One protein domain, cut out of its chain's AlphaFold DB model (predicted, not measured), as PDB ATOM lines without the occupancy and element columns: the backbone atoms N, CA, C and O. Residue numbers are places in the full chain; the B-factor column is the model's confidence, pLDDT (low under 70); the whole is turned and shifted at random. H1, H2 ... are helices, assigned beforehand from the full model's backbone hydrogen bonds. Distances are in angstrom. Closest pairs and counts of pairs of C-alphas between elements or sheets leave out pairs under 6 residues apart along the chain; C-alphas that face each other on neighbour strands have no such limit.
ATOM      1  N   GLU A  17     292.345 303.731 311.365       81.12
ATOM      2  CA  GLU A  17     292.110 302.923 312.560       81.12
ATOM      3  C   GLU A  17     291.566 303.753 313.733       81.12
ATOM      4  O   GLU A  17     290.584 303.359 314.370       81.12
ATOM      5  N   GLU A  18     292.165 304.914 314.010       85.62
ATOM      6  CA  GLU A  18     291.715 305.777 315.102       85.62
ATOM      7  C   GLU A  18     290.371 306.446 314.759       85.62
ATOM      8  O   GLU A  18     289.509 306.532 315.634       85.62
ATOM      9  N   ARG A  19     290.119 306.799 313.485       84.88
ATOM     10  CA  ARG A  19     288.795 307.266 313.018       84.88
ATOM     11  C   ARG A  19     287.703 306.225 313.281       84.88
ATOM     12  O   ARG A  19     286.711 306.534 313.939       84.88
ATOM     13  N   ILE A  20     287.909 304.978 312.844       85.81
ATOM     14  CA  ILE A  20     286.958 303.872 313.062       85.81
ATOM     15  C   ILE A  20     286.730 303.644 314.560       85.81
ATOM     16  O   ILE A  20     285.602 303.450 315.011       85.81
ATOM     17  N   LYS A  21     287.795 303.669 315.363       88.56
ATOM     18  CA  LYS A  21     287.708 303.461 316.810       88.56
ATOM     19  C   LYS A  21     286.903 304.558 317.508       88.56
ATOM     20  O   LYS A  21     286.058 304.224 318.340       88.56
ATOM     21  N   ILE A  22     287.131 305.828 317.166       89.19
ATOM     22  CA  ILE A  22     286.348 306.964 317.676       89.19
ATOM     23  C   ILE A  22     284.878 306.806 317.275       89.19
ATOM     24  O   ILE A  22     283.999 306.927 318.129       89.19
ATOM     25  N   ALA A  23     284.603 306.456 316.016       85.25
ATOM     26  CA  ALA A  23     283.241 306.265 315.523       85.25
ATOM     27  C   ALA A  23     282.497 305.134 316.257       85.25
ATOM     28  O   ALA A  23     281.369 305.326 316.710       85.25
ATOM     29  N   ILE A  24     283.149 303.985 316.486       88.94
ATOM     30  CA  ILE A  24     282.582 302.878 317.277       88.94
ATOM     31  C   ILE A  24     282.295 303.320 318.717       88.94
ATOM     32  O   ILE A  24     281.266 302.953 319.288       88.94
ATOM     33  N   GLN A  25     283.205 304.076 319.340       90.94
ATOM     34  CA  GLN A  25     283.002 304.571 320.703       90.94
ATOM     35  C   GLN A  25     281.817 305.535 320.778       90.94
ATOM     36  O   GLN A  25     280.997 305.390 321.687       90.94
ATOM     37  N   LYS A  26     281.695 306.449 319.809       88.75
ATOM     38  CA  LYS A  26     280.558 307.367 319.689       88.75
ATOM     39  C   LYS A  26     279.245 306.598 319.530       88.75
ATOM     40  O   LYS A  26     278.353 306.769 320.352       88.75
ATOM     41  N   ALA A  27     279.172 305.649 318.592       87.56
ATOM     42  CA  ALA A  27     277.986 304.809 318.394       87.56
ATOM     43  C   ALA A  27     277.567 304.058 319.664       87.56
ATOM     44  O   ALA A  27     276.392 304.039 320.026       87.56
ATOM     45  N   LYS A  28     278.530 303.489 320.400       90.31
ATOM     46  CA  LYS A  28     278.265 302.820 321.684       90.31
ATOM     47  C   LYS A  28     277.767 303.773 322.762       90.31
ATOM     48  O   LYS A  28     276.945 303.380 323.587       90.31
ATOM     49  N   GLN A  29     278.307 304.987 322.813       92.38
ATOM     50  CA  GLN A  29     277.868 306.003 323.760       92.38
ATOM     51  C   GLN A  29     276.433 306.438 323.450       92.38
ATOM     52  O   GLN A  29     275.598 306.405 324.351       92.38
ATOM     53  N   ASP A  30     276.137 306.755 322.193       87.19
ATOM     54  CA  ASP A  30     274.814 307.212 321.762       87.19
ATOM     55  C   ASP A  30     273.756 306.116 321.940       87.19
ATOM     56  O   ASP A  30     272.669 306.372 322.458       87.19
ATOM     57  N   LYS A  31     274.115 304.857 321.656       90.50
ATOM     58  CA  LYS A  31     273.297 303.680 321.972       90.50
ATOM     59  C   LYS A  31     272.929 303.609 323.456       90.50
ATOM     60  O   LYS A  31     271.757 303.480 323.795       90.50
ATOM     61  N   ARG A  32     273.914 303.728 324.354       90.75
ATOM     62  CA  ARG A  32     273.677 303.696 325.812       90.75
ATOM     63  C   ARG A  32     272.820 304.865 326.286       90.75
ATOM     64  O   ARG A  32     272.039 304.700 327.221       90.75
ATOM     65  N   LEU A  33     272.992 306.042 325.686       89.62
ATOM     66  CA  LEU A  33     272.162 307.206 325.984       89.62
ATOM     67  C   LEU A  33     270.711 306.952 325.561       89.62
ATOM     68  O   LEU A  33     269.825 307.131 326.388       89.62
ATOM     69  N   ALA A  34     270.477 306.430 324.354       88.25
ATOM     70  CA  ALA A  34     269.139 306.063 323.891       88.25
ATOM     71  C   ALA A  34     268.487 304.981 324.777       88.25
ATOM     72  O   ALA A  34     267.330 305.116 325.165       88.25
ATOM     73  N   GLU A  35     269.230 303.938 325.172       92.31
ATOM     74  CA  GLU A  35     268.751 302.907 326.113       92.31
ATOM     75  C   GLU A  35     268.355 303.495 327.474       92.31
ATOM     76  O   GLU A  35     267.386 303.051 328.099       92.31
ATOM     77  N   LYS A  36     269.116 304.481 327.959       91.81
ATOM     78  CA  LYS A  36     268.802 305.183 329.202       91.81
ATOM     79  C   LYS A  36     267.550 306.045 329.045       91.81
ATOM     80  O   LYS A  36     266.660 305.940 329.877       91.81
ATOM     81  N   GLU A  37     267.454 306.840 327.984       89.56
ATOM     82  CA  GLU A  37     266.286 307.687 327.714       89.56
ATOM     83  C   GLU A  37     264.998 306.863 327.614       89.56
ATOM     84  O   GLU A  37     263.997 307.228 328.221       89.56
ATOM     85  N   ILE A  38     265.023 305.720 326.915       90.31
ATOM     86  CA  ILE A  38     263.869 304.810 326.830       90.31
ATOM     87  C   ILE A  38     263.430 304.361 328.225       90.31
ATOM     88  O   ILE A  38     262.239 304.364 328.534       90.31
ATOM     89  N   ARG A  39     264.385 303.980 329.079       90.81
ATOM     90  CA  ARG A  39     264.103 303.551 330.453       90.81
ATOM     91  C   ARG A  39     263.499 304.679 331.283       90.81
ATOM     92  O   ARG A  39     262.478 304.458 331.924       90.81
ATOM     93  N   ASP A  40     264.100 305.865 331.229       89.88
ATOM     94  CA  ASP A  40     263.642 307.036 331.977       89.88
ATOM     95  C   ASP A  40     262.204 307.412 331.554       89.88
ATOM     96  O   ASP A  40     261.337 307.605 332.405       89.88
ATOM     97  N   ILE A  41     261.904 307.404 330.247       88.69
ATOM     98  CA  ILE A  41     260.554 307.678 329.725       88.69
ATOM     99  C   ILE A  41     259.546 306.608 330.165       88.69
ATOM    100  O   ILE A  41     258.431 306.948 330.568       88.69
ATOM    101  N   ARG A  42     259.918 305.320 330.132       89.94
ATOM    102  CA  ARG A  42     259.057 304.227 330.623       89.94
ATOM    103  C   ARG A  42     258.728 304.398 332.106       89.94
ATOM    104  O   ARG A  42     257.572 304.249 332.491       89.94
ATOM    105  N   GLU A  43     259.712 304.765 332.925       88.94
ATOM    106  CA  GLU A  43     259.504 305.046 334.350       88.94
ATOM    107  C   GLU A  43     258.578 306.255 334.575       88.94
ATOM    108  O   GLU A  43     257.721 306.220 335.465       88.94
ATOM    109  N   TRP A  44     258.696 307.311 333.764       89.00
ATOM    110  CA  TRP A  44     257.800 308.471 333.833       89.00
ATOM    111  C   TRP A  44     256.366 308.127 333.432       89.00
ATOM    112  O   TRP A  44     255.432 308.524 334.133       89.00
ATOM    113  N   ALA A  45     256.183 307.350 332.361       88.38
ATOM    114  CA  ALA A  45     254.869 306.892 331.919       88.38
ATOM    115  C   ALA A  45     254.191 306.022 332.982       88.38
ATOM    116  O   ALA A  45     253.063 306.295 333.385       88.38
ATOM    117  N   ALA A  46     254.920 305.044 333.516       89.12
ATOM    118  CA  ALA A  46     254.458 304.204 334.611       89.12
ATOM    119  C   ALA A  46     254.060 305.015 335.854       89.12
ATOM    120  O   ALA A  46     253.034 304.753 336.481       89.12
ATOM    121  N   THR A  47     254.854 306.030 336.202       88.00
ATOM    122  CA  THR A  47     254.561 306.908 337.341       88.00
ATOM    123  C   THR A  47     253.276 307.700 337.115       88.00
ATOM    124  O   THR A  47     252.458 307.776 338.027       88.00
ATOM    125  N   ALA A  48     253.055 308.224 335.905       87.81
ATOM    126  CA  ALA A  48     251.824 308.935 335.565       87.81
ATOM    127  C   ALA A  48     250.580 308.040 335.713       87.81
ATOM    128  O   ALA A  48     249.573 308.480 336.267       87.81
ATOM    129  N   ILE A  49     250.677 306.772 335.299       89.06
ATOM    130  CA  ILE A  49     249.602 305.781 335.450       89.06
ATOM    131  C   ILE A  49     249.336 305.500 336.930       89.06
ATOM    132  O   ILE A  49     248.191 305.541 337.377       89.06
ATOM    133  N   ILE A  50     250.385 305.249 337.716       88.00
ATOM    134  CA  ILE A  50     250.247 304.987 339.154       88.00
ATOM    135  C   ILE A  50     249.667 306.199 339.885       88.00
ATOM    136  O   ILE A  50     248.868 306.019 340.797       88.00
ATOM    137  N   ASP A  51     250.050 307.419 339.509       86.81
ATOM    138  CA  ASP A  51     249.518 308.646 340.103       86.81
ATOM    139  C   ASP A  51     248.037 308.847 339.761       86.81
ATOM    140  O   ASP A  51     247.254 309.196 340.644       86.81
ATOM    141  N   ALA A  52     247.639 308.587 338.512       86.19
ATOM    142  CA  ALA A  52     246.247 308.694 338.083       86.19
ATOM    143  C   ALA A  52     245.362 307.635 338.758       86.19
ATOM    144  O   ALA A  52     244.317 307.961 339.313       86.19
ATOM    145  N   TYR A  53     245.806 306.379 338.784       84.75
ATOM    146  CA  TYR A  53     245.039 305.241 339.298       84.75
ATOM    147  C   TYR A  53     245.428 304.852 340.736       84.75
ATOM    148  O   TYR A  53     245.190 303.720 341.159       84.75
ATOM    149  N   ALA A  54     246.017 305.772 341.510       84.12
ATOM    150  CA  ALA A  54     246.613 305.493 342.822       84.12
ATOM    151  C   ALA A  54     245.654 304.801 343.802       84.12
ATOM    152  O   ALA A  54     246.073 303.947 344.582       84.12
ATOM    153  N   GLU A  55     244.363 305.137 343.744       81.75
ATOM    154  CA  GLU A  55     243.316 304.558 344.597       81.75
ATOM    155  C   GLU A  55     243.059 303.067 344.321       81.75
ATOM    156  O   GLU A  55     242.548 302.350 345.184       81.75
ATOM    157  N   PHE A  56     243.447 302.581 343.141       81.12
ATOM    158  CA  PHE A  56     243.264 301.195 342.709       81.12
ATOM    159  C   PHE A  56     244.534 300.351 342.855       81.12
ATOM    160  O   PHE A  56     244.472 299.127 342.716       81.12
ATOM    161  N   PHE A  57     245.664 300.977 343.194       80.69
ATOM    162  CA  PHE A  57     246.914 300.297 343.509       80.69
ATOM    163  C   PHE A  57     247.108 300.182 345.031       80.69
ATOM    164  O   PHE A  57     247.280 301.194 345.723       80.69
ATOM    165  N   PRO A  58     247.139 298.960 345.595       78.56
ATOM    166  CA  PRO A  58     247.355 298.767 347.025       78.56
ATOM    167  C   PRO A  58     248.682 299.384 347.474       78.56
ATOM    168  O   PRO A  58     249.739 299.043 346.958       78.56
ATOM    169  N   ASN A  59     248.651 300.263 348.475       80.38
ATOM    170  CA  ASN A  59     249.850 300.913 349.020       80.38
ATOM    171  C   ASN A  59     250.666 301.738 347.998       80.38
ATOM    172  O   ASN A  59     251.853 301.981 348.225       80.38
ATOM    173  N   ALA A  60     250.067 302.217 346.899       74.38
ATOM    174  CA  ALA A  60     250.763 303.074 345.927       74.38
ATOM    175  C   ALA A  60     251.225 304.430 346.487       74.38
ATOM    176  O   ALA A  60     252.009 305.133 345.854       74.38
ATOM    177  N   ASN A  61     250.800 304.804 347.690       72.44
ATOM    178  CA  ASN A  61     251.350 305.935 348.435       72.44
ATOM    179  C   ASN A  61     252.769 305.674 348.987       72.44
ATOM    180  O   ASN A  61     253.439 306.611 349.416       72.44
ATOM    181  N   LEU A  62     253.244 304.425 348.985       79.81
ATOM    182  CA  LEU A  62     254.575 304.041 349.450       79.81
ATOM    183  C   LEU A  62     255.532 303.824 348.266       79.81
ATOM    184  O   LEU A  62     255.280 303.012 347.375       79.81
ATOM    185  N   THR A  63     256.695 304.480 348.302       79.94
ATOM    186  CA  THR A  63     257.705 304.460 347.225       79.94
ATOM    187  C   THR A  63     258.159 303.055 346.821       79.94
ATOM    188  O   THR A  63     258.421 302.808 345.647       79.94
ATOM    189  N   TYR A  64     258.254 302.129 347.781       79.62
ATOM    190  CA  TYR A  64     258.636 300.738 347.515       79.62
ATOM    191  C   TYR A  64     257.645 300.044 346.569       79.62
ATOM    192  O   TYR A  64     258.056 299.448 345.578       79.62
ATOM    193  N   TYR A  65     256.345 300.182 346.839       77.88
ATOM    194  CA  TYR A  65     255.289 299.553 346.047       77.88
ATOM    195  C   TYR A  65     255.101 300.245 344.695       77.88
ATOM    196  O   TYR A  65     254.901 299.564 343.697       77.88
ATOM    197  N   ARG A  66     255.294 301.572 344.615       80.19
ATOM    198  CA  ARG A  66     255.317 302.288 343.323       80.19
ATOM    199  C   ARG A  66     256.319 301.690 342.341       80.19
ATOM    200  O   ARG A  66     255.983 301.472 341.186       80.19
ATOM    201  N   LYS A  67     257.536 301.388 342.802       80.00
ATOM    202  CA  LYS A  67     258.554 300.759 341.947       80.00
ATOM    203  C   LYS A  67     258.177 299.342 341.524       80.00
ATOM    204  O   LYS A  67     258.515 298.954 340.417       80.00
ATOM    205  N   GLN A  68     257.485 298.587 342.379       81.31
ATOM    206  CA  GLN A  68     257.010 297.246 342.028       81.31
ATOM    207  C   GLN A  68     255.901 297.275 340.974       81.31
ATOM    208  O   GLN A  68     255.855 296.384 340.137       81.31
ATOM    209  N   TYR A  69     255.034 298.289 341.006       80.69
ATOM    210  CA  TYR A  69     253.951 298.427 340.034       80.69
ATOM    211  C   TYR A  69     254.371 299.116 338.741       80.69
ATOM    212  O   TYR A  69     253.620 299.050 337.785       80.69
ATOM    213  N   ALA A  70     255.526 299.786 338.688       81.38
ATOM    214  CA  ALA A  70     255.880 300.625 337.546       81.38
ATOM    215  C   ALA A  70     255.966 299.839 336.226       81.38
ATOM    216  O   ALA A  70     255.407 300.258 335.218       81.38
ATOM    217  N   GLU A  71     256.621 298.680 336.245       75.69
ATOM    218  CA  GLU A  71     256.758 297.830 335.057       75.69
ATOM    219  C   GLU A  71     255.388 297.312 334.589       75.69
ATOM    220  O   GLU A  71     255.022 297.468 333.428       75.69
ATOM    221  N   THR A  72     254.570 296.829 335.525       82.88
ATOM    222  CA  THR A  72     253.237 296.281 335.244       82.88
ATOM    223  C   THR A  72     252.225 297.355 334.843       82.88
ATOM    224  O   THR A  72     251.372 297.116 334.000       82.88
ATOM    225  N   ALA A  73     252.315 298.556 335.418       85.38
ATOM    226  CA  ALA A  73     251.377 299.646 335.171       85.38
ATOM    227  C   ALA A  73     251.422 300.127 333.720       85.38
ATOM    228  O   ALA A  73     250.375 300.421 333.152       85.38
ATOM    229  N   LEU A  74     252.618 300.201 333.127       87.62
ATOM    230  CA  LEU A  74     252.762 300.578 331.725       87.62
ATOM    231  C   LEU A  74     252.322 299.449 330.783       87.62
ATOM    232  O   LEU A  74     251.656 299.723 329.789       87.62
ATOM    233  N   GLU A  75     252.669 298.198 331.094       86.81
ATOM    234  CA  GLU A  75     252.314 297.031 330.270       86.81
ATOM    235  C   GLU A  75     250.808 296.729 330.281       86.81
ATOM    236  O   GLU A  75     250.230 296.421 329.241       86.81
ATOM    237  N   GLU A  76     250.157 296.868 331.435       88.75
ATOM    238  CA  GLU A  76     248.732 296.579 331.634       88.75
ATOM    239  C   GLU A  76     247.855 297.841 331.552       88.75
ATOM    240  O   GLU A  76     246.698 297.818 331.977       88.75
ATOM    241  N   TYR A  77     248.372 298.959 331.023       89.81
ATOM    242  CA  TYR A  77     247.666 300.245 331.035       89.81
ATOM    243  C   TYR A  77     246.242 300.160 330.465       89.81
ATOM    244  O   TYR A  77     245.292 300.630 331.091       89.81
ATOM    245  N   GLU A  78     246.079 299.505 329.315       89.12
ATOM    246  CA  GLU A  78     244.771 299.328 328.670       89.12
ATOM    247  C   GLU A  78     243.799 298.513 329.537       89.12
ATOM    248  O   GLU A  78     242.606 298.819 329.608       89.12
ATOM    249  N   GLU A  79     244.294 297.507 330.262       89.06
ATOM    250  CA  GLU A  79     243.474 296.704 331.175       89.06
ATOM    251  C   GLU A  79     243.076 297.498 332.425       89.06
ATOM    252  O   GLU A  79     241.916 297.460 332.850       89.06
ATOM    253  N   ILE A  80     244.016 298.260 332.995       88.00
ATOM    254  CA  ILE A  80     243.784 299.169 334.126       88.00
ATOM    255  C   ILE A  80     242.718 300.196 333.740       88.00
ATOM    256  O   ILE A  80     241.727 300.373 334.459       88.00
ATOM    257  N   LYS A  81     242.872 300.818 332.571       89.44
ATOM    258  CA  LYS A  81     241.920 301.774 332.016       89.44
ATOM    259  C   LYS A  81     240.545 301.145 331.834       89.44
ATOM    260  O   LYS A  81     239.568 301.679 332.354       89.44
ATOM    261  N   MET A  82     240.451 299.992 331.175       90.50
ATOM    262  CA  MET A  82     239.175 299.302 330.958       90.50
ATOM    263  C   MET A  82     238.470 298.947 332.277       90.50
ATOM    264  O   MET A  82     237.246 298.984 332.361       90.50
ATOM    265  N   LYS A  83     239.225 298.614 333.328       88.69
ATOM    266  CA  LYS A  83     238.673 298.170 334.615       88.69
ATOM    267  C   LYS A  83     238.259 299.310 335.549       88.69
ATOM    268  O   LYS A  83     237.384 299.108 336.401       88.69
ATOM    269  N   TYR A  84     238.914 300.466 335.449       88.31
ATOM    270  CA  TYR A  84     238.789 301.538 336.441       88.31
ATOM    271  C   TYR A  84     238.382 302.904 335.874       88.31
ATOM    272  O   TYR A  84     237.996 303.757 336.667       88.31
ATOM    273  N   SER A  85     238.395 303.118 334.553       86.88
ATOM    274  CA  SER A  85     238.004 304.405 333.941       86.88
ATOM    275  C   SER A  85     236.589 304.851 334.321       86.88
ATOM    276  O   SER A  85     236.412 306.004 334.696       86.88
ATOM    277  N   ASP A  86     235.615 303.936 334.363       88.00
ATOM    278  CA  ASP A  86     234.228 304.218 334.788       88.00
ATOM    279  C   ASP A  86     234.100 304.694 336.250       88.00
ATOM    280  O   ASP A  86     233.040 305.152 336.679       88.00
ATOM    281  N   LYS A  87     235.159 304.530 337.049       87.69
ATOM    282  CA  LYS A  87     235.219 304.910 338.469       87.69
ATOM    283  C   LYS A  87     236.058 306.165 338.700       87.69
ATOM    284  O   LYS A  87     236.280 306.526 339.852       87.69
ATOM    285  N   MET A  88     236.546 306.786 337.632       86.19
ATOM    286  CA  MET A  88     237.389 307.971 337.668       86.19
ATOM    287  C   MET A  88     236.695 309.163 337.018       86.19
ATOM    288  O   MET A  88     235.810 309.010 336.180       86.19
ATOM    289  N   GLU A  89     237.133 310.364 337.390       87.06
ATOM    290  CA  GLU A  89     236.715 311.586 336.705       87.06
ATOM    291  C   GLU A  89     237.194 311.557 335.240       87.06
ATOM    292  O   GLU A  89     238.382 311.294 335.007       87.06
ATOM    293  N   PRO A  90     236.324 311.853 334.252       86.19
ATOM    294  CA  PRO A  90     236.673 311.801 332.830       86.19
ATOM    295  C   PRO A  90     237.932 312.604 332.478       86.19
ATOM    296  O   PRO A  90     238.810 312.096 331.785       86.19
ATOM    297  N   ASP A  91     238.072 313.805 333.045       87.94
ATOM    298  CA  ASP A  91     239.224 314.688 332.824       87.94
ATOM    299  C   ASP A  91     240.549 314.052 333.285       87.94
ATOM    300  O   ASP A  91     241.607 314.289 332.699       87.94
ATOM    301  N   MET A  92     240.516 313.235 334.344       85.88
ATOM    302  CA  MET A  92     241.703 312.541 334.857       85.88
ATOM    303  C   MET A  92     242.101 311.379 333.947       85.88
ATOM    304  O   MET A  92     243.294 311.174 333.717       85.88
ATOM    305  N   VAL A  93     241.118 310.651 333.408       86.31
ATOM    306  CA  VAL A  93     241.347 309.569 332.438       86.31
ATOM    307  C   VAL A  93     241.935 310.136 331.148       86.31
ATOM    308  O   VAL A  93     242.984 309.674 330.706       86.31
ATOM    309  N   GLU A  94     241.327 311.188 330.595       87.75
ATOM    310  CA  GLU A  94     241.800 311.838 329.367       87.75
ATOM    311  C   GLU A  94     243.215 312.410 329.534       87.75
ATOM    312  O   GLU A  94     244.085 312.232 328.680       87.75
ATOM    313  N   LYS A  95     243.495 313.058 330.672       86.62
ATOM    314  CA  LYS A  95     244.834 313.577 330.960       86.62
ATOM    315  C   LYS A  95     245.873 312.459 331.078       86.62
ATOM    316  O   LYS A  95     246.984 312.625 330.575       86.62
ATOM    317  N   CYS A  96     245.534 311.349 331.735       87.56
ATOM    318  CA  CYS A  96     246.416 310.189 331.834       87.56
ATOM    319  C   CYS A  96     246.693 309.588 330.450       87.56
ATOM    320  O   CYS A  96     247.855 309.391 330.103       87.56
ATOM    321  N   ASP A  97     245.655 309.401 329.631       88.62
ATOM    322  CA  ASP A  97     245.772 308.906 328.256       88.62
ATOM    323  C   ASP A  97     246.710 309.768 327.415       88.62
ATOM    324  O   ASP A  97     247.617 309.252 326.764       88.62
ATOM    325  N   ASN A  98     246.536 311.088 327.458       87.06
ATOM    326  CA  ASN A  98     247.371 312.011 326.696       87.06
ATOM    327  C   ASN A  98     248.849 311.920 327.108       87.06
ATOM    328  O   ASN A  98     249.730 311.917 326.250       87.06
ATOM    329  N   ILE A  99     249.127 311.799 328.411       86.19
ATOM    330  CA  ILE A  99     250.492 311.650 328.931       86.19
ATOM    331  C   ILE A  99     251.100 310.309 328.503       86.19
ATOM    332  O   ILE A  99     252.224 310.276 328.002       86.19
ATOM    333  N   VAL A 100     250.368 309.207 328.678       87.12
ATOM    334  CA  VAL A 100     250.849 307.863 328.328       87.12
ATOM    335  C   VAL A 100     251.100 307.757 326.826       87.12
ATOM    336  O   VAL A 100     252.179 307.328 326.427       87.12
ATOM    337  N   ASN A 101     250.173 308.231 325.991       86.38
ATOM    338  CA  ASN A 101     250.335 308.236 324.538       86.38
ATOM    339  C   ASN A 101     251.536 309.079 324.091       86.38
ATOM    340  O   ASN A 101     252.312 308.642 323.240       86.38
ATOM    341  N   ALA A 102     251.738 310.258 324.690       83.19
ATOM    342  CA  ALA A 102     252.907 311.084 324.404       83.19
ATOM    343  C   ALA A 102     254.216 310.348 324.735       83.19
ATOM    344  O   ALA A 102     255.151 310.348 323.932       83.19
ATOM    345  N   TYR A 103     254.279 309.666 325.882       86.75
ATOM    346  CA  TYR A 103     255.461 308.893 326.257       86.75
ATOM    347  C   TYR A 103     255.675 307.651 325.392       86.75
ATOM    348  O   TYR A 103     256.815 307.371 325.026       86.75
ATOM    349  N   LEU A 104     254.618 306.932 325.013       83.94
ATOM    350  CA  LEU A 104     254.719 305.785 324.106       83.94
ATOM    351  C   LEU A 104     255.238 306.203 322.725       83.94
ATOM    352  O   LEU A 104     256.133 305.548 322.191       83.94
ATOM    353  N   ASN A 105     254.764 307.331 322.187       83.12
ATOM    354  CA  ASN A 105     255.294 307.898 320.943       83.12
ATOM    355  C   ASN A 105     256.793 308.231 321.070       83.12
ATOM    356  O   ASN A 105     257.586 307.898 320.189       83.12
ATOM    357  N   GLN A 106     257.212 308.831 322.189       82.62
ATOM    358  CA  GLN A 106     258.628 309.123 322.448       82.62
ATOM    359  C   GLN A 106     259.475 307.849 322.589       82.62
ATOM    360  O   GLN A 106     260.589 307.796 322.068       82.62
ATOM    361  N   ILE A 107     258.957 306.801 323.236       85.94
ATOM    362  CA  ILE A 107     259.628 305.496 323.326       85.94
ATOM    363  C   ILE A 107     259.852 304.923 321.926       85.94
ATOM    364  O   ILE A 107     260.981 304.557 321.609       85.94
ATOM    365  N   GLN A 108     258.828 304.909 321.069       83.06
ATOM    366  CA  GLN A 108     258.943 304.405 319.694       83.06
ATOM    367  C   GLN A 108     259.996 305.171 318.879       83.06
ATOM    368  O   GLN A 108     260.797 304.570 318.154       83.06
ATOM    369  N   LEU A 109     260.045 306.497 319.035       82.38
ATOM    370  CA  LEU A 109     261.051 307.344 318.399       82.38
ATOM    371  C   LEU A 109     262.468 306.968 318.858       82.38
ATOM    372  O   LEU A 109     263.370 306.782 318.037       82.38
ATOM    373  N   ARG A 110     262.678 306.803 320.168       84.38
ATOM    374  CA  ARG A 110     263.990 306.437 320.729       84.38
ATOM    375  C   ARG A 110     264.390 304.998 320.405       84.38
ATOM    376  O   ARG A 110     265.563 304.754 320.133       84.38
ATOM    377  N   GLU A 111     263.444 304.065 320.353       87.19
ATOM    378  CA  GLU A 111     263.678 302.685 319.907       87.19
ATOM    379  C   GLU A 111     264.118 302.635 318.437       87.19
ATOM    380  O   GLU A 111     265.014 301.866 318.086       87.19
ATOM    381  N   SER A 112     263.557 303.495 317.585       85.25
ATOM    382  CA  SER A 112     263.977 303.616 316.184       85.25
ATOM    383  C   SER A 112     265.420 304.128 316.084       85.25
ATOM    384  O   SER A 112     266.255 303.496 315.433       85.25
ATOM    385  N   LYS A 113     265.777 305.183 316.836       85.38
ATOM    386  CA  LYS A 113     267.177 305.648 316.940       85.38
ATOM    387  C   LYS A 113     268.119 304.545 317.423       85.38
ATOM    388  O   LYS A 113     269.212 304.380 316.888       85.38
ATOM    389  N   LEU A 114     267.691 303.765 318.417       89.81
ATOM    390  CA  LEU A 114     268.480 302.669 318.974       89.81
ATOM    391  C   LEU A 114     268.803 301.590 317.926       89.81
ATOM    392  O   LEU A 114     269.929 301.078 317.895       89.81
ATOM    393  N   LYS A 115     267.843 301.259 317.052       89.06
ATOM    394  CA  LYS A 115     268.064 300.331 315.931       89.06
ATOM    395  C   LYS A 115     269.113 300.864 314.963       89.06
ATOM    396  O   LYS A 115     270.045 300.132 314.632       89.06
ATOM    397  N   LEU A 116     269.014 302.137 314.580       86.62
ATOM    398  CA  LEU A 116     269.986 302.776 313.696       86.62
ATOM    399  C   LEU A 116     271.392 302.780 314.308       86.62
ATOM    400  O   LEU A 116     272.337 302.347 313.656       86.62
ATOM    401  N   PHE A 117     271.541 303.164 315.582       88.25
ATOM    402  CA  PHE A 117     272.841 303.107 316.263       88.25
ATOM    403  C   PHE A 117     273.420 301.692 316.306       88.25
ATOM    404  O   PHE A 117     274.623 301.513 316.133       88.25
ATOM    405  N   THR A 118     272.572 300.680 316.497       89.31
ATOM    406  CA  THR A 118     272.995 299.275 316.473       89.31
ATOM    407  C   THR A 118     273.479 298.859 315.081       89.31
ATOM    408  O   THR A 118     274.513 298.195 314.969       89.31
ATOM    409  N   LYS A 119     272.783 299.280 314.018       89.62
ATOM    410  CA  LYS A 119     273.196 299.037 312.631       89.62
ATOM    411  C   LYS A 119     274.517 299.744 312.321       89.62
ATOM    412  O   LYS A 119     275.456 299.077 311.892       89.62
ATOM    413  N   ILE A 120     274.640 301.032 312.636       86.44
ATOM    414  CA  ILE A 120     275.873 301.808 312.436       86.44
ATOM    415  C   ILE A 120     277.057 301.184 313.189       86.44
ATOM    416  O   ILE A 120     278.134 301.018 312.616       86.44
ATOM    417  N   GLU A 121     276.866 300.784 314.452       89.00
ATOM    418  CA  GLU A 121     277.889 300.071 315.229       89.00
ATOM    419  C   GLU A 121     278.359 298.809 314.490       89.00
ATOM    420  O   GLU A 121     279.563 298.579 314.365       89.00
ATOM    421  N   SER A 122     277.423 298.007 313.970       90.12
ATOM    422  CA  SER A 122     277.747 296.780 313.237       90.12
ATOM    423  C   SER A 122     278.503 297.044 311.930       90.12
ATOM    424  O   SER A 122     279.466 296.340 311.628       90.12
ATOM    425  N   GLU A 123     278.133 298.090 311.189       86.81
ATOM    426  CA  GLU A 123     278.782 298.452 309.930       86.81
ATOM    427  C   GLU A 123     280.201 298.992 310.161       86.81
ATOM    428  O   GLU A 123     281.129 298.615 309.445       86.81
ATOM    429  N   TYR A 124     280.432 299.780 311.216       86.69
ATOM    430  CA  TYR A 124     281.793 300.180 311.589       86.69
ATOM    431  C   TYR A 124     282.660 299.000 312.035       86.69
ATOM    432  O   TYR A 124     283.862 298.988 311.760       86.69
ATOM    433  N   LEU A 125     282.085 297.994 312.703       88.31
ATOM    434  CA  LEU A 125     282.815 296.769 313.044       88.31
ATOM    435  C   LEU A 125     283.221 295.986 311.787       88.31
ATOM    436  O   LEU A 125     284.361 295.526 311.721       88.31
ATOM    437  N   LYS A 126     282.356 295.909 310.767       89.44
ATOM    438  CA  LYS A 126     282.703 295.321 309.462       89.44
ATOM    439  C   LYS A 126     283.803 296.112 308.754       89.44
ATOM    440  O   LYS A 126     284.765 295.525 308.274       89.44
ATOM    441  N   THR A 127     283.711 297.444 308.712       85.88
ATOM    442  CA  THR A 127     284.763 298.286 308.115       85.88
ATOM    443  C   THR A 127     286.091 298.141 308.862       85.88
ATOM    444  O   THR A 127     287.147 298.091 308.233       85.88
ATOM    445  N   LYS A 128     286.061 297.981 310.191       87.38
ATOM    446  CA  LYS A 128     287.257 297.657 310.975       87.38
ATOM    447  C   LYS A 128     287.891 296.335 310.536       87.38
ATOM    448  O   LYS A 128     289.107 296.263 310.404       87.38
ATOM    449  N   GLU A 129     287.083 295.302 310.326       87.88
ATOM    450  CA  GLU A 129     287.556 293.996 309.859       87.88
ATOM    451  C   GLU A 129     288.151 294.082 308.448       87.88
ATOM    452  O   GLU A 129     289.254 293.581 308.227       87.88
ATOM    453  N   LYS A 130     287.504 294.816 307.528       85.06
ATOM    454  CA  LYS A 130     288.061 295.117 306.197       85.06
ATOM    455  C   LYS A 130     289.435 295.790 306.297       85.06
ATOM    456  O   LYS A 130     290.358 295.379 305.602       85.06
ATOM    457  N   LEU A 131     289.587 296.777 307.187       84.50
ATOM    458  CA  LEU A 131     290.862 297.470 307.403       84.50
ATOM    459  C   LEU A 131     291.954 296.536 307.936       84.50
ATOM    460  O   LEU A 131     293.095 296.623 307.489       84.50
ATOM    461  N   ILE A 132     291.624 295.634 308.865       82.31
ATOM    462  CA  ILE A 132     292.579 294.639 309.373       82.31
ATOM    463  C   ILE A 132     293.066 293.745 308.227       82.31
ATOM    464  O   ILE A 132     294.271 293.600 308.044       82.31
ATOM    465  N   ILE A 133     292.146 293.219 307.413       83.50
ATOM    466  CA  ILE A 133     292.478 292.358 306.269       83.50
ATOM    467  C   ILE A 133     293.336 293.109 305.239       83.50
ATOM    468  O   ILE A 133     294.329 292.565 304.758       83.50
ATOM    469  N   ALA A 134     292.981 294.355 304.908       80.19
ATOM    470  CA  ALA A 134     293.743 295.184 303.975       80.19
ATOM    471  C   ALA A 134     295.172 295.448 304.485       80.19
ATOM    472  O   ALA A 134     296.137 295.302 303.737       80.19
ATOM    473  N   ASN A 135     295.327 295.746 305.780       79.00
ATOM    474  CA  ASN A 135     296.640 295.939 306.396       79.00
ATOM    475  C   ASN A 135     297.484 294.653 306.394       79.00
ATOM    476  O   ASN A 135     298.676 294.704 306.098       79.00
ATOM    477  N   GLU A 136     296.881 293.498 306.691       79.06
ATOM    478  CA  GLU A 136     297.569 292.200 306.658       79.06
ATOM    479  C   GLU A 136     298.045 291.837 305.247       79.06
ATOM    480  O   GLU A 136     299.177 291.374 305.077       79.06
ATOM    481  N   LYS A 137     297.211 292.073 304.225       76.19
ATOM    482  CA  LYS A 137     297.607 291.914 302.819       76.19
ATOM    483  C   LYS A 137     298.757 292.850 302.462       76.19
ATOM    484  O   LYS A 137     299.752 292.379 301.920       76.19
ATOM    485  N   GLY A 138     298.658 294.134 302.813       71.75
ATOM    486  CA  GLY A 138     299.715 295.117 302.565       71.75
ATOM    487  C   GLY A 138     301.052 294.699 303.184       71.75
ATOM    488  O   GLY A 138     302.078 294.700 302.506       71.75
ATOM    489  N   GLU A 139     301.048 294.219 304.433       72.69
ATOM    490  CA  GLU A 139     302.263 293.726 305.096       72.69
ATOM    491  C   GLU A 139     302.857 292.490 304.390       72.69
ATOM    492  O   GLU A 139     304.081 292.341 304.290       72.69
ATOM    493  N   GLN A 140     302.013 291.584 303.886       69.69
ATOM    494  CA  GLN A 140     302.463 290.433 303.097       69.69
ATOM    495  C   GLN A 140     303.061 290.863 301.755       69.69
ATOM    496  O   GLN A 140     304.136 290.379 301.387       69.69
ATOM    497  N   THR A 141     302.411 291.791 301.054       69.12
ATOM    498  CA  THR A 141     302.904 292.378 299.805       69.12
ATOM    499  C   THR A 141     304.255 293.058 300.021       69.12
ATOM    500  O   THR A 141     305.189 292.832 299.254       69.12
ATOM    501  N   ASP A 142     304.425 293.821 301.100       70.62
ATOM    502  CA  ASP A 142     305.692 294.481 301.427       70.62
ATOM    503  C   ASP A 142     306.811 293.473 301.726       70.62
ATOM    504  O   ASP A 142     307.939 293.622 301.243       70.62
ATOM    505  N   LYS A 143     306.503 292.388 302.451       71.12
ATOM    506  CA  LYS A 143     307.444 291.271 302.664       71.12
ATOM    507  C   LYS A 143     307.833 290.601 301.343       71.12
ATOM    508  O   LYS A 143     309.014 290.304 301.139       71.12
ATOM    509  N   MET A 144     306.874 290.389 300.442       66.88
ATOM    510  CA  MET A 144     307.105 289.814 299.113       66.88
ATOM    511  C   MET A 144     307.932 290.738 298.218       66.88
ATOM    512  O   MET A 144     308.864 290.263 297.566       66.88
ATOM    513  N   LYS A 145     307.673 292.050 298.232       71.44
ATOM    514  CA  LYS A 145     308.482 293.059 297.535       71.44
ATOM    515  C   LYS A 145     309.906 293.074 298.068       71.44
ATOM    516  O   LYS A 145     310.830 292.938 297.276       71.44
ATOM    517  N   ALA A 146     310.104 293.105 299.386       72.69
ATOM    518  CA  ALA A 146     311.438 293.061 299.987       72.69
ATOM    519  C   ALA A 146     312.202 291.768 299.639       72.69
ATOM    520  O   ALA A 146     313.412 291.791 299.395       72.69
ATOM    521  N   HIS A 147     311.508 290.625 299.586       66.94
ATOM    522  CA  HIS A 147     312.097 289.361 299.142       66.94
ATOM    523  C   HIS A 147     312.437 289.383 297.643       66.94
ATOM    524  O   HIS A 147     313.519 288.956 297.244       66.94
ATOM    525  N   THR A 148     311.547 289.932 296.818       71.38
ATOM    526  CA  THR A 148     311.739 290.099 295.372       71.38
ATOM    527  C   THR A 148     312.894 291.043 295.062       71.38
ATOM    528  O   THR A 148     313.719 290.734 294.212       71.38
ATOM    529  N   GLU A 149     313.015 292.163 295.772       72.88
ATOM    530  CA  GLU A 149     314.138 293.096 295.659       72.88
ATOM    531  C   GLU A 149     315.458 292.446 296.075       72.88
ATOM    532  O   GLU A 149     316.460 292.604 295.378       72.88
ATOM    533  N   ARG A 150     315.467 291.644 297.151       70.19
ATOM    534  CA  ARG A 150     316.640 290.831 297.512       70.19
ATOM    535  C   ARG A 150     317.018 289.862 296.396       70.19
ATOM    536  O   ARG A 150     318.193 289.791 296.052       70.19
ATOM    537  N   LEU A 151     316.056 289.157 295.802       70.81
ATOM    538  CA  LEU A 151     316.313 288.261 294.669       70.81
ATOM    539  C   LEU A 151     316.812 289.020 293.429       70.81
ATOM    540  O   LEU A 151     317.791 288.598 292.830       70.81
ATOM    541  N   LYS A 152     316.227 290.174 293.089       69.81
ATOM    542  CA  LYS A 152     316.688 291.052 291.994       69.81
ATOM    543  C   LYS A 152     318.089 291.614 292.235       69.81
ATOM    544  O   LYS A 152     318.857 291.779 291.298       69.81
ATOM    545  N   SER A 153     318.454 291.891 293.486       71.31
ATOM    546  CA  SER A 153     319.824 292.301 293.824       71.31
ATOM    547  C   SER A 153     320.844 291.166 293.665       71.31
ATOM    548  O   SER A 153     322.037 291.425 293.531       71.31
ATOM    549  N   LEU A 154     320.374 289.913 293.670       68.06
ATOM    550  CA  LEU A 154     321.181 288.718 293.430       68.06
ATOM    551  C   LEU A 154     321.195 288.309 291.948       68.06
ATOM    552  O   LEU A 154     322.178 287.725 291.498       68.06
ATOM    553  N   ASP A 155     320.142 288.634 291.197       61.91
ATOM    554  CA  ASP A 155     319.962 288.286 289.789       61.91
ATOM    555  C   ASP A 155     319.812 289.568 288.952       61.91
ATOM    556  O   ASP A 155     318.750 290.187 288.909       61.91
ATOM    557  N   ASN A 156     320.905 289.996 288.310       55.97
ATOM    558  CA  ASN A 156     321.093 291.300 287.643       55.97
ATOM    559  C   ASN A 156     320.141 291.614 286.460       55.97
ATOM    560  O   ASN A 156     320.429 292.513 285.675       55.97
ATOM    561  N   ASN A 157     319.024 290.906 286.291       56.16
ATOM    562  CA  ASN A 157     318.027 291.165 285.257       56.16
ATOM    563  C   ASN A 157     316.634 290.695 285.704       56.16
ATOM    564  O   ASN A 157     316.252 289.558 285.452       56.16
ATOM    565  N   SER A 158     315.820 291.578 286.283       52.91
ATOM    566  CA  SER A 158     314.368 291.524 286.043       52.91
ATOM    567  C   SER A 158     313.663 292.820 286.447       52.91
ATOM    568  O   SER A 158     313.586 293.214 287.612       52.91
ATOM    569  N   THR A 159     313.118 293.491 285.439       54.19
ATOM    570  CA  THR A 159     312.176 294.604 285.545       54.19
ATOM    571  C   THR A 159     310.757 294.069 285.477       54.19
ATOM    572  O   THR A 159     310.316 293.696 284.400       54.19
ATOM    573  N   GLU A 160     310.062 294.062 286.611       56.78
ATOM    574  CA  GLU A 160     308.601 294.210 286.721       56.78
ATOM    575  C   GLU A 160     308.203 294.182 288.201       56.78
ATOM    576  O   GLU A 160     308.712 293.330 288.927       56.78
ATOM    577  N   THR A 161     307.387 295.154 288.639       53.81
ATOM    578  CA  THR A 161     306.242 295.019 289.576       53.81
ATOM    579  C   THR A 161     305.732 296.410 289.999       53.81
ATOM    580  O   THR A 161     306.239 297.017 290.937       53.81
ATOM    581  N   LEU A 162     304.715 296.927 289.294       50.78
ATOM    582  CA  LEU A 162     304.026 298.198 289.604       50.78
ATOM    583  C   LEU A 162     302.515 298.021 289.865       50.78
ATOM    584  O   LEU A 162     301.871 298.969 290.299       50.78
ATOM    585  N   SER A 163     301.938 296.830 289.636       54.19
ATOM    586  CA  SER A 163     300.483 296.628 289.742       54.19
ATOM    587  C   SER A 163     299.982 296.382 291.168       54.19
ATOM    588  O   SER A 163     298.879 296.798 291.484       54.19
ATOM    589  N   GLU A 164     300.773 295.764 292.052       55.03
ATOM    590  CA  GLU A 164     300.326 295.421 293.418       55.03
ATOM    591  C   GLU A 164     300.141 296.658 294.313       55.03
ATOM    592  O   GLU A 164     299.154 296.760 295.027       55.03
ATOM    593  N   ALA A 165     301.039 297.648 294.218       51.22
ATOM    594  CA  ALA A 165     300.936 298.882 295.007       51.22
ATOM    595  C   ALA A 165     299.716 299.744 294.633       51.22
ATOM    596  O   ALA A 165     299.245 300.526 295.454       51.22
ATOM    597  N   MET A 166     299.216 299.621 293.397       54.59
ATOM    598  CA  MET A 166     297.999 300.319 292.979       54.59
ATOM    599  C   MET A 166     296.750 299.655 293.563       54.59
ATOM    600  O   MET A 166     295.880 300.371 294.041       54.59
ATOM    601  N   THR A 167     296.675 298.320 293.589       57.62
ATOM    602  CA  THR A 167     295.529 297.586 294.157       57.62
ATOM    603  C   THR A 167     295.332 297.880 295.648       57.62
ATOM    604  O   THR A 167     294.211 298.160 296.061       57.62
ATOM    605  N   ASP A 168     296.414 297.920 296.433       59.25
ATOM    606  CA  ASP A 168     296.353 298.221 297.874       59.25
ATOM    607  C   ASP A 168     295.872 299.662 298.147       59.25
ATOM    608  O   ASP A 168     295.156 299.925 299.113       59.25
ATOM    609  N   SER A 169     296.224 300.609 297.265       59.25
ATOM    610  CA  SER A 169     295.762 301.999 297.357       59.25
ATOM    611  C   SER A 169     294.267 302.144 297.065       59.25
ATOM    612  O   SER A 169     293.644 303.036 297.632       59.25
ATOM    613  N   TYR A 170     293.697 301.299 296.199       63.84
ATOM    614  CA  TYR A 170     292.255 301.292 295.936       63.84
ATOM    615  C   TYR A 170     291.477 300.690 297.116       63.84
ATOM    616  O   TYR A 170     290.504 301.294 297.547       63.84
ATOM    617  N   GLU A 171     291.945 299.581 297.714       73.31
ATOM    618  CA  GLU A 171     291.271 298.972 298.881       73.31
ATOM    619  C   GLU A 171     291.195 299.939 300.086       73.31
ATOM    620  O   GLU A 171     290.204 299.949 300.817       73.31
ATOM    621  N   LEU A 172     292.219 300.777 300.298       74.56
ATOM    622  CA  LEU A 172     292.221 301.771 301.379       74.56
ATOM    623  C   LEU A 172     291.337 302.993 301.093       74.56
ATOM    624  O   LEU A 172     290.735 303.522 302.032       74.56
ATOM    625  N   GLU A 173     291.247 303.441 299.837       77.12
ATOM    626  CA  GLU A 173     290.345 304.541 299.466       77.12
ATOM    627  C   GLU A 173     288.879 304.090 299.571       77.12
ATOM    628  O   GLU A 173     288.077 304.809 300.163       77.12
ATOM    629  N   ASP A 174     288.559 302.858 299.152       80.25
ATOM    630  CA  ASP A 174     287.227 302.261 299.326       80.25
ATOM    631  C   ASP A 174     286.822 302.219 300.809       80.25
ATOM    632  O   ASP A 174     285.696 302.554 301.168       80.25
ATOM    633  N   ILE A 175     287.746 301.843 301.708       79.75
ATOM    634  CA  ILE A 175     287.501 301.829 303.163       79.75
ATOM    635  C   ILE A 175     287.254 303.240 303.702       79.75
ATOM    636  O   ILE A 175     286.446 303.420 304.617       79.75
ATOM    637  N   LYS A 176     287.959 304.240 303.174       81.69
ATOM    638  CA  LYS A 176     287.804 305.634 303.583       81.69
ATOM    639  C   LYS A 176     286.450 306.193 303.145       81.69
ATOM    640  O   LYS A 176     285.777 306.796 303.979       81.69
ATOM    641  N   GLU A 177     286.028 305.930 301.911       84.25
ATOM    642  CA  GLU A 177     284.688 306.277 301.420       84.25
ATOM    643  C   GLU A 177     283.604 305.577 302.260       84.25
ATOM    644  O   GLU A 177     282.661 306.215 302.727       84.25
ATOM    645  N   ASP A 178     283.811 304.298 302.598       80.69
ATOM    646  CA  ASP A 178     282.940 303.529 303.496       80.69
ATOM    647  C   ASP A 178     282.768 304.209 304.871       80.69
ATOM    648  O   ASP A 178     281.693 304.130 305.472       80.69
ATOM    649  N   ILE A 179     283.821 304.827 305.417       83.19
ATOM    650  CA  ILE A 179     283.768 305.562 306.692       83.19
ATOM    651  C   ILE A 179     282.999 306.871 306.526       83.19
ATOM    652  O   ILE A 179     282.188 307.196 307.393       83.19
ATOM    653  N   GLU A 180     283.244 307.607 305.442       84.25
ATOM    654  CA  GLU A 180     282.622 308.908 305.168       84.25
ATOM    655  C   GLU A 180     281.105 308.780 304.989       84.25
ATOM    656  O   GLU A 180     280.356 309.519 305.628       84.25
ATOM    657  N   VAL A 181     280.639 307.769 304.249       84.44
ATOM    658  CA  VAL A 181     279.202 307.462 304.115       84.44
ATOM    659  C   VAL A 181     278.564 307.177 305.484       84.44
ATOM    660  O   VAL A 181     277.470 307.646 305.795       84.44
ATOM    661  N   LYS A 182     279.262 306.449 306.363       81.94
ATOM    662  CA  LYS A 182     278.765 306.141 307.718       81.94
ATOM    663  C   LYS A 182     278.749 307.364 308.639       81.94
ATOM    664  O   LYS A 182     277.840 307.503 309.458       81.94
ATOM    665  N   GLU A 183     279.727 308.255 308.501       81.88
ATOM    666  CA  GLU A 183     279.742 309.549 309.194       81.88
ATOM    667  C   GLU A 183     278.580 310.436 308.715       81.88
ATOM    668  O   GLU A 183     277.953 311.122 309.526       81.88
ATOM    669  N   GLU A 184     278.226 310.370 307.429       84.81
ATOM    670  CA  GLU A 184     277.072 311.080 306.877       84.81
ATOM    671  C   GLU A 184     275.751 310.599 307.488       84.81
ATOM    672  O   GLU A 184     274.940 311.430 307.895       84.81
ATOM    673  N   TYR A 185     275.562 309.289 307.672       83.38
ATOM    674  CA  TYR A 185     274.377 308.767 308.361       83.38
ATOM    675  C   TYR A 185     274.245 309.284 309.801       83.38
ATOM    676  O   TYR A 185     273.139 309.575 310.259       83.38
ATOM    677  N   PHE A 186     275.356 309.466 310.518       78.44
ATOM    678  CA  PHE A 186     275.333 310.114 311.832       78.44
ATOM    679  C   PHE A 186     274.871 311.572 311.756       78.44
ATOM    680  O   PHE A 186     274.072 312.007 312.585       78.44
ATOM    681  N   ASN A 187     275.353 312.319 310.764       82.50
ATOM    682  CA  ASN A 187     274.965 313.715 310.570       82.50
ATOM    683  C   ASN A 187     273.485 313.834 310.179       82.50
ATOM    684  O   ASN A 187     272.772 314.685 310.709       82.50
ATOM    685  N   GLN A 188     272.998 312.956 309.300       83.44
ATOM    686  CA  GLN A 188     271.584 312.886 308.920       83.44
ATOM    687  C   GLN A 188     270.697 312.579 310.133       83.44
ATOM    688  O   GLN A 188     269.669 313.228 310.322       83.44
ATOM    689  N   LEU A 189     271.125 311.669 311.012       81.19
ATOM    690  CA  LEU A 189     270.416 311.371 312.255       81.19
ATOM    691  C   LEU A 189     270.366 312.564 313.217       81.19
ATOM    692  O   LEU A 189     269.361 312.760 313.905       81.19
ATOM    693  N   GLU A 190     271.435 313.354 313.298       80.06
ATOM    694  CA  GLU A 190     271.469 314.569 314.116       80.06
ATOM    695  C   GLU A 190     270.505 315.629 313.563       80.06
ATOM    696  O   GLU A 190     269.730 316.217 314.319       80.06
ATOM    697  N   ILE A 191     270.470 315.799 312.238       81.62
ATOM    698  CA  ILE A 191     269.520 316.685 311.555       81.62
ATOM    699  C   ILE A 191     268.080 316.235 311.815       81.62
ATOM    700  O   ILE A 191     267.278 317.044 312.277       81.62
ATOM    701  N   LEU A 192     267.761 314.957 311.587       80.75
ATOM    702  CA  LEU A 192     266.437 314.397 311.873       80.75
ATOM    703  C   LEU A 192     266.091 314.556 313.356       80.75
ATOM    704  O   LEU A 192     264.995 314.968 313.713       80.75
ATOM    705  N   THR A 193     267.037 314.300 314.257       75.31
ATOM    706  CA  THR A 193     266.800 314.483 315.693       75.31
ATOM    707  C   THR A 193     266.391 315.914 316.024       75.31
ATOM    708  O   THR A 193     265.463 316.079 316.803       75.31
ATOM    709  N   ASN A 194     267.033 316.915 315.420       77.06
ATOM    710  CA  ASN A 194     266.705 318.326 315.632       77.06
ATOM    711  C   ASN A 194     265.408 318.755 314.925       77.06
ATOM    712  O   ASN A 194     264.682 319.610 315.420       77.06
ATOM    713  N   GLN A 195     265.094 318.174 313.765       75.50
ATOM    714  CA  GLN A 195     263.844 318.445 313.046       75.50
ATOM    715  C   GLN A 195     262.621 317.942 313.814       75.50
ATOM    716  O   GLN A 195     261.572 318.576 313.794       75.50
ATOM    717  N   PHE A 196     262.779 316.820 314.511       71.25
ATOM    718  CA  PHE A 196     261.717 316.158 315.257       71.25
ATOM    719  C   PHE A 196     261.853 316.358 316.781       71.25
ATOM    720  O   PHE A 196     261.213 315.645 317.553       71.25
ATOM    721  N   SER A 197     262.691 317.308 317.235       62.69
ATOM    722  CA  SER A 197     262.862 317.638 318.662       62.69
ATOM    723  C   SER A 197     261.899 318.701 319.193       62.69
ATOM    724  O   SER A 197     261.900 318.922 320.401       62.69
ATOM    725  N   ASP A 198     261.126 319.374 318.333       51.03
ATOM    726  CA  ASP A 198     260.254 320.473 318.763       51.03
ATOM    727  C   ASP A 198     258.965 319.980 319.449       51.03
ATOM    728  O   ASP A 198     258.308 319.025 319.023       51.03
ATOM    729  N   ASP A 199     258.661 320.655 320.561       51.06
ATOM    730  CA  ASP A 199     257.660 320.346 321.584       51.06
ATOM    731  C   ASP A 199     256.265 320.010 321.023       51.06
ATOM    732  O   ASP A 199     255.612 320.823 320.370       51.06
ATOM    733  N   GLY A 200     255.757 318.831 321.396       49.75
ATOM    734  CA  GLY A 200     254.341 318.469 321.247       49.75
ATOM    735  C   GLY A 200     253.982 317.683 319.988       49.75
ATOM    736  O   GLY A 200     252.813 317.655 319.611       49.75
ATOM    737  N   SER A 201     254.957 317.051 319.337       46.78
ATOM    738  CA  SER A 201     254.744 316.444 318.031       46.78
ATOM    739  C   SER A 201     253.679 315.337 318.057       46.78
ATOM    740  O   SER A 201     253.848 314.303 318.711       46.78
ATOM    741  N   GLU A 202     252.598 315.581 317.321       56.53
ATOM    742  CA  GLU A 202     251.508 314.660 317.002       56.53
ATOM    743  C   GLU A 202     252.038 313.270 316.599       56.53
ATOM    744  O   GLU A 202     253.165 313.134 316.117       56.53
ATOM    745  N   HIS A 203     251.226 312.223 316.782       57.62
ATOM    746  CA  HIS A 203     251.567 310.837 316.420       57.62
ATOM    747  C   HIS A 203     252.167 310.713 314.999       57.62
ATOM    748  O   HIS A 203     253.108 309.948 314.783       57.62
ATOM    749  N   ASP A 204     251.705 311.553 314.071       65.31
ATOM    750  CA  ASP A 204     252.162 311.633 312.679       65.31
ATOM    751  C   ASP A 204     253.647 312.018 312.543       65.31
ATOM    752  O   ASP A 204     254.346 311.532 311.655       65.31
ATOM    753  N   SER A 205     254.167 312.834 313.461       69.31
ATOM    754  CA  SER A 205     255.572 313.249 313.485       69.31
ATOM    755  C   SER A 205     256.496 312.123 313.963       69.31
ATOM    756  O   SER A 205     257.584 311.926 313.422       69.31
ATOM    757  N   ALA A 206     256.050 311.324 314.939       69.06
ATOM    758  CA  ALA A 206     256.795 310.153 315.402       69.06
ATOM    759  C   ALA A 206     256.843 309.045 314.333       69.06
ATOM    760  O   ALA A 206     257.879 308.398 314.165       69.06
ATOM    761  N   LEU A 207     255.746 308.859 313.589       76.81
ATOM    762  CA  LEU A 207     255.685 307.945 312.447       76.81
ATOM    763  C   LEU A 207     256.620 308.389 311.319       76.81
ATOM    764  O   LEU A 207     257.445 307.594 310.884       76.81
ATOM    765  N   ALA A 208     256.567 309.661 310.913       80.62
ATOM    766  CA  ALA A 208     257.459 310.193 309.883       80.62
ATOM    767  C   ALA A 208     258.942 310.088 310.282       80.62
ATOM    768  O   ALA A 208     259.775 309.691 309.469       80.62
ATOM    769  N   PHE A 209     259.275 310.375 311.548       81.62
ATOM    770  CA  PHE A 209     260.632 310.177 312.057       81.62
ATOM    771  C   PHE A 209     261.068 308.714 311.932       81.62
ATOM    772  O   PHE A 209     262.168 308.429 311.465       81.62
ATOM    773  N   LYS A 210     260.211 307.778 312.351       83.75
ATOM    774  CA  LYS A 210     260.496 306.348 312.248       83.75
ATOM    775  C   LYS A 210     260.691 305.915 310.793       83.75
ATOM    776  O   LYS A 210     261.644 305.188 310.530       83.75
ATOM    777  N   ASP A 211     259.844 306.363 309.874       86.56
ATOM    778  CA  ASP A 211     259.928 305.994 308.458       86.56
ATOM    779  C   ASP A 211     261.249 306.465 307.824       86.56
ATOM    780  O   ASP A 211     261.881 305.708 307.085       86.56
ATOM    781  N   GLU A 212     261.722 307.672 308.159       86.62
ATOM    782  CA  GLU A 212     263.035 308.154 307.709       86.62
ATOM    783  C   GLU A 212     264.186 307.336 308.312       86.62
ATOM    784  O   GLU A 212     265.147 307.010 307.615       86.62
ATOM    785  N   ILE A 213     264.083 306.923 309.579       86.31
ATOM    786  CA  ILE A 213     265.070 306.021 310.189       86.31
ATOM    787  C   ILE A 213     265.067 304.647 309.514       86.31
ATOM    788  O   ILE A 213     266.136 304.112 309.224       86.31
ATOM    789  N   ASP A 214     263.895 304.071 309.253       86.56
ATOM    790  CA  ASP A 214     263.771 302.776 308.582       86.56
ATOM    791  C   ASP A 214     264.346 302.853 307.156       86.56
ATOM    792  O   ASP A 214     265.039 301.934 306.716       86.56
ATOM    793  N   LYS A 215     264.160 303.981 306.458       88.25
ATOM    794  CA  LYS A 215     264.808 304.253 305.170       88.25
ATOM    795  C   LYS A 215     266.333 304.308 305.291       88.25
ATOM    796  O   LYS A 215     267.006 303.607 304.547       88.25
ATOM    797  N   MET A 216     266.873 305.050 306.262       86.81
ATOM    798  CA  MET A 216     268.321 305.083 306.516       86.81
ATOM    799  C   MET A 216     268.887 303.691 306.823       86.81
ATOM    800  O   MET A 216     269.989 303.369 306.394       86.81
ATOM    801  N   ILE A 217     268.153 302.856 307.569       86.06
ATOM    802  CA  ILE A 217     268.568 301.478 307.869       86.06
ATOM    803  C   ILE A 217     268.616 300.634 306.590       86.06
ATOM    804  O   ILE A 217     269.575 299.882 306.416       86.06
ATOM    805  N   ASN A 218     267.615 300.760 305.715       86.94
ATOM    806  CA  ASN A 218     267.562 300.038 304.443       86.94
ATOM    807  C   ASN A 218     268.655 300.503 303.470       86.94
ATOM    808  O   ASN A 218     269.242 299.677 302.782       86.94
ATOM    809  N   ASP A 219     268.976 301.799 303.447       84.62
ATOM    810  CA  ASP A 219     270.044 302.356 302.604       84.62
ATOM    811  C   ASP A 219     271.457 301.916 303.073       84.62
ATOM    812  O   ASP A 219     272.445 302.077 302.354       84.62
ATOM    813  N   MET A 220     271.571 301.333 304.276       77.94
ATOM    814  CA  MET A 220     272.793 300.700 304.801       77.94
ATOM    815  C   MET A 220     272.901 299.189 304.497       77.94
ATOM    816  O   MET A 220     273.820 298.541 305.014       77.94
ATOM    817  N   GLU A 221     271.950 298.581 303.779       61.69
ATOM    818  CA  GLU A 221     272.003 297.169 303.337       61.69
ATOM    819  C   GLU A 221     272.632 297.002 301.950       61.69
ATOM    820  O   GLU A 221     273.434 296.045 301.819       61.69
TER     821      GLU A 221
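What this domain is: This is residues 17 to 221 of the 221 residues of an uncharacterized protein of Bacteroidetes bacterium (UniProt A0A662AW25). A long thin rod: H1 packs along part of one very long helix, H4, while H5 and H6 pack on successive parts of H4, and short H2 and H3 sit at the end where H4 begins. The 205 printed residues have six named helices, H1 to H6, no named strand, all helix, extended: radius of gyration of the C-alphas 27.7 A, spans 101 by 34 by 22 A.

How they stand to each other: H1, residues 17 to 52, touches the hub H4, residues 90 to 154, opposite ways at 14 degrees, a shallow tilt; closest C-alphas Ala 45 and Val 100, 5.5 A. Its residues 42 to 50 alone touch H2, residues 63 to 75; closest C-alphas Ala 46 and Ala 70, 4.8 A. H3, residues 77 to 87, is close but not clearly touching H4; closest C-alphas Ser 85 and Val 93, 6.3 A. H5, residues 164 to 195, forms a hairpin with H4; closest C-alphas Gly 138 and Asp 168, 6.6 A. H6, residues 203 to 219, touches H4; closest C-alphas Leu 109 and Ala 206, 5.9 A.

Where its parts are: H1 begins at C-alpha 17 (292.110, 302.923, 312.560); H4, 96.1 A long, ends at C-alpha 154 (321.181, 288.718, 293.430).

The domain as a whole: The printed part has no cut; residues 150 to 157 stand free; pLDDT is under 70 for 33 residues, among them 154 to 170.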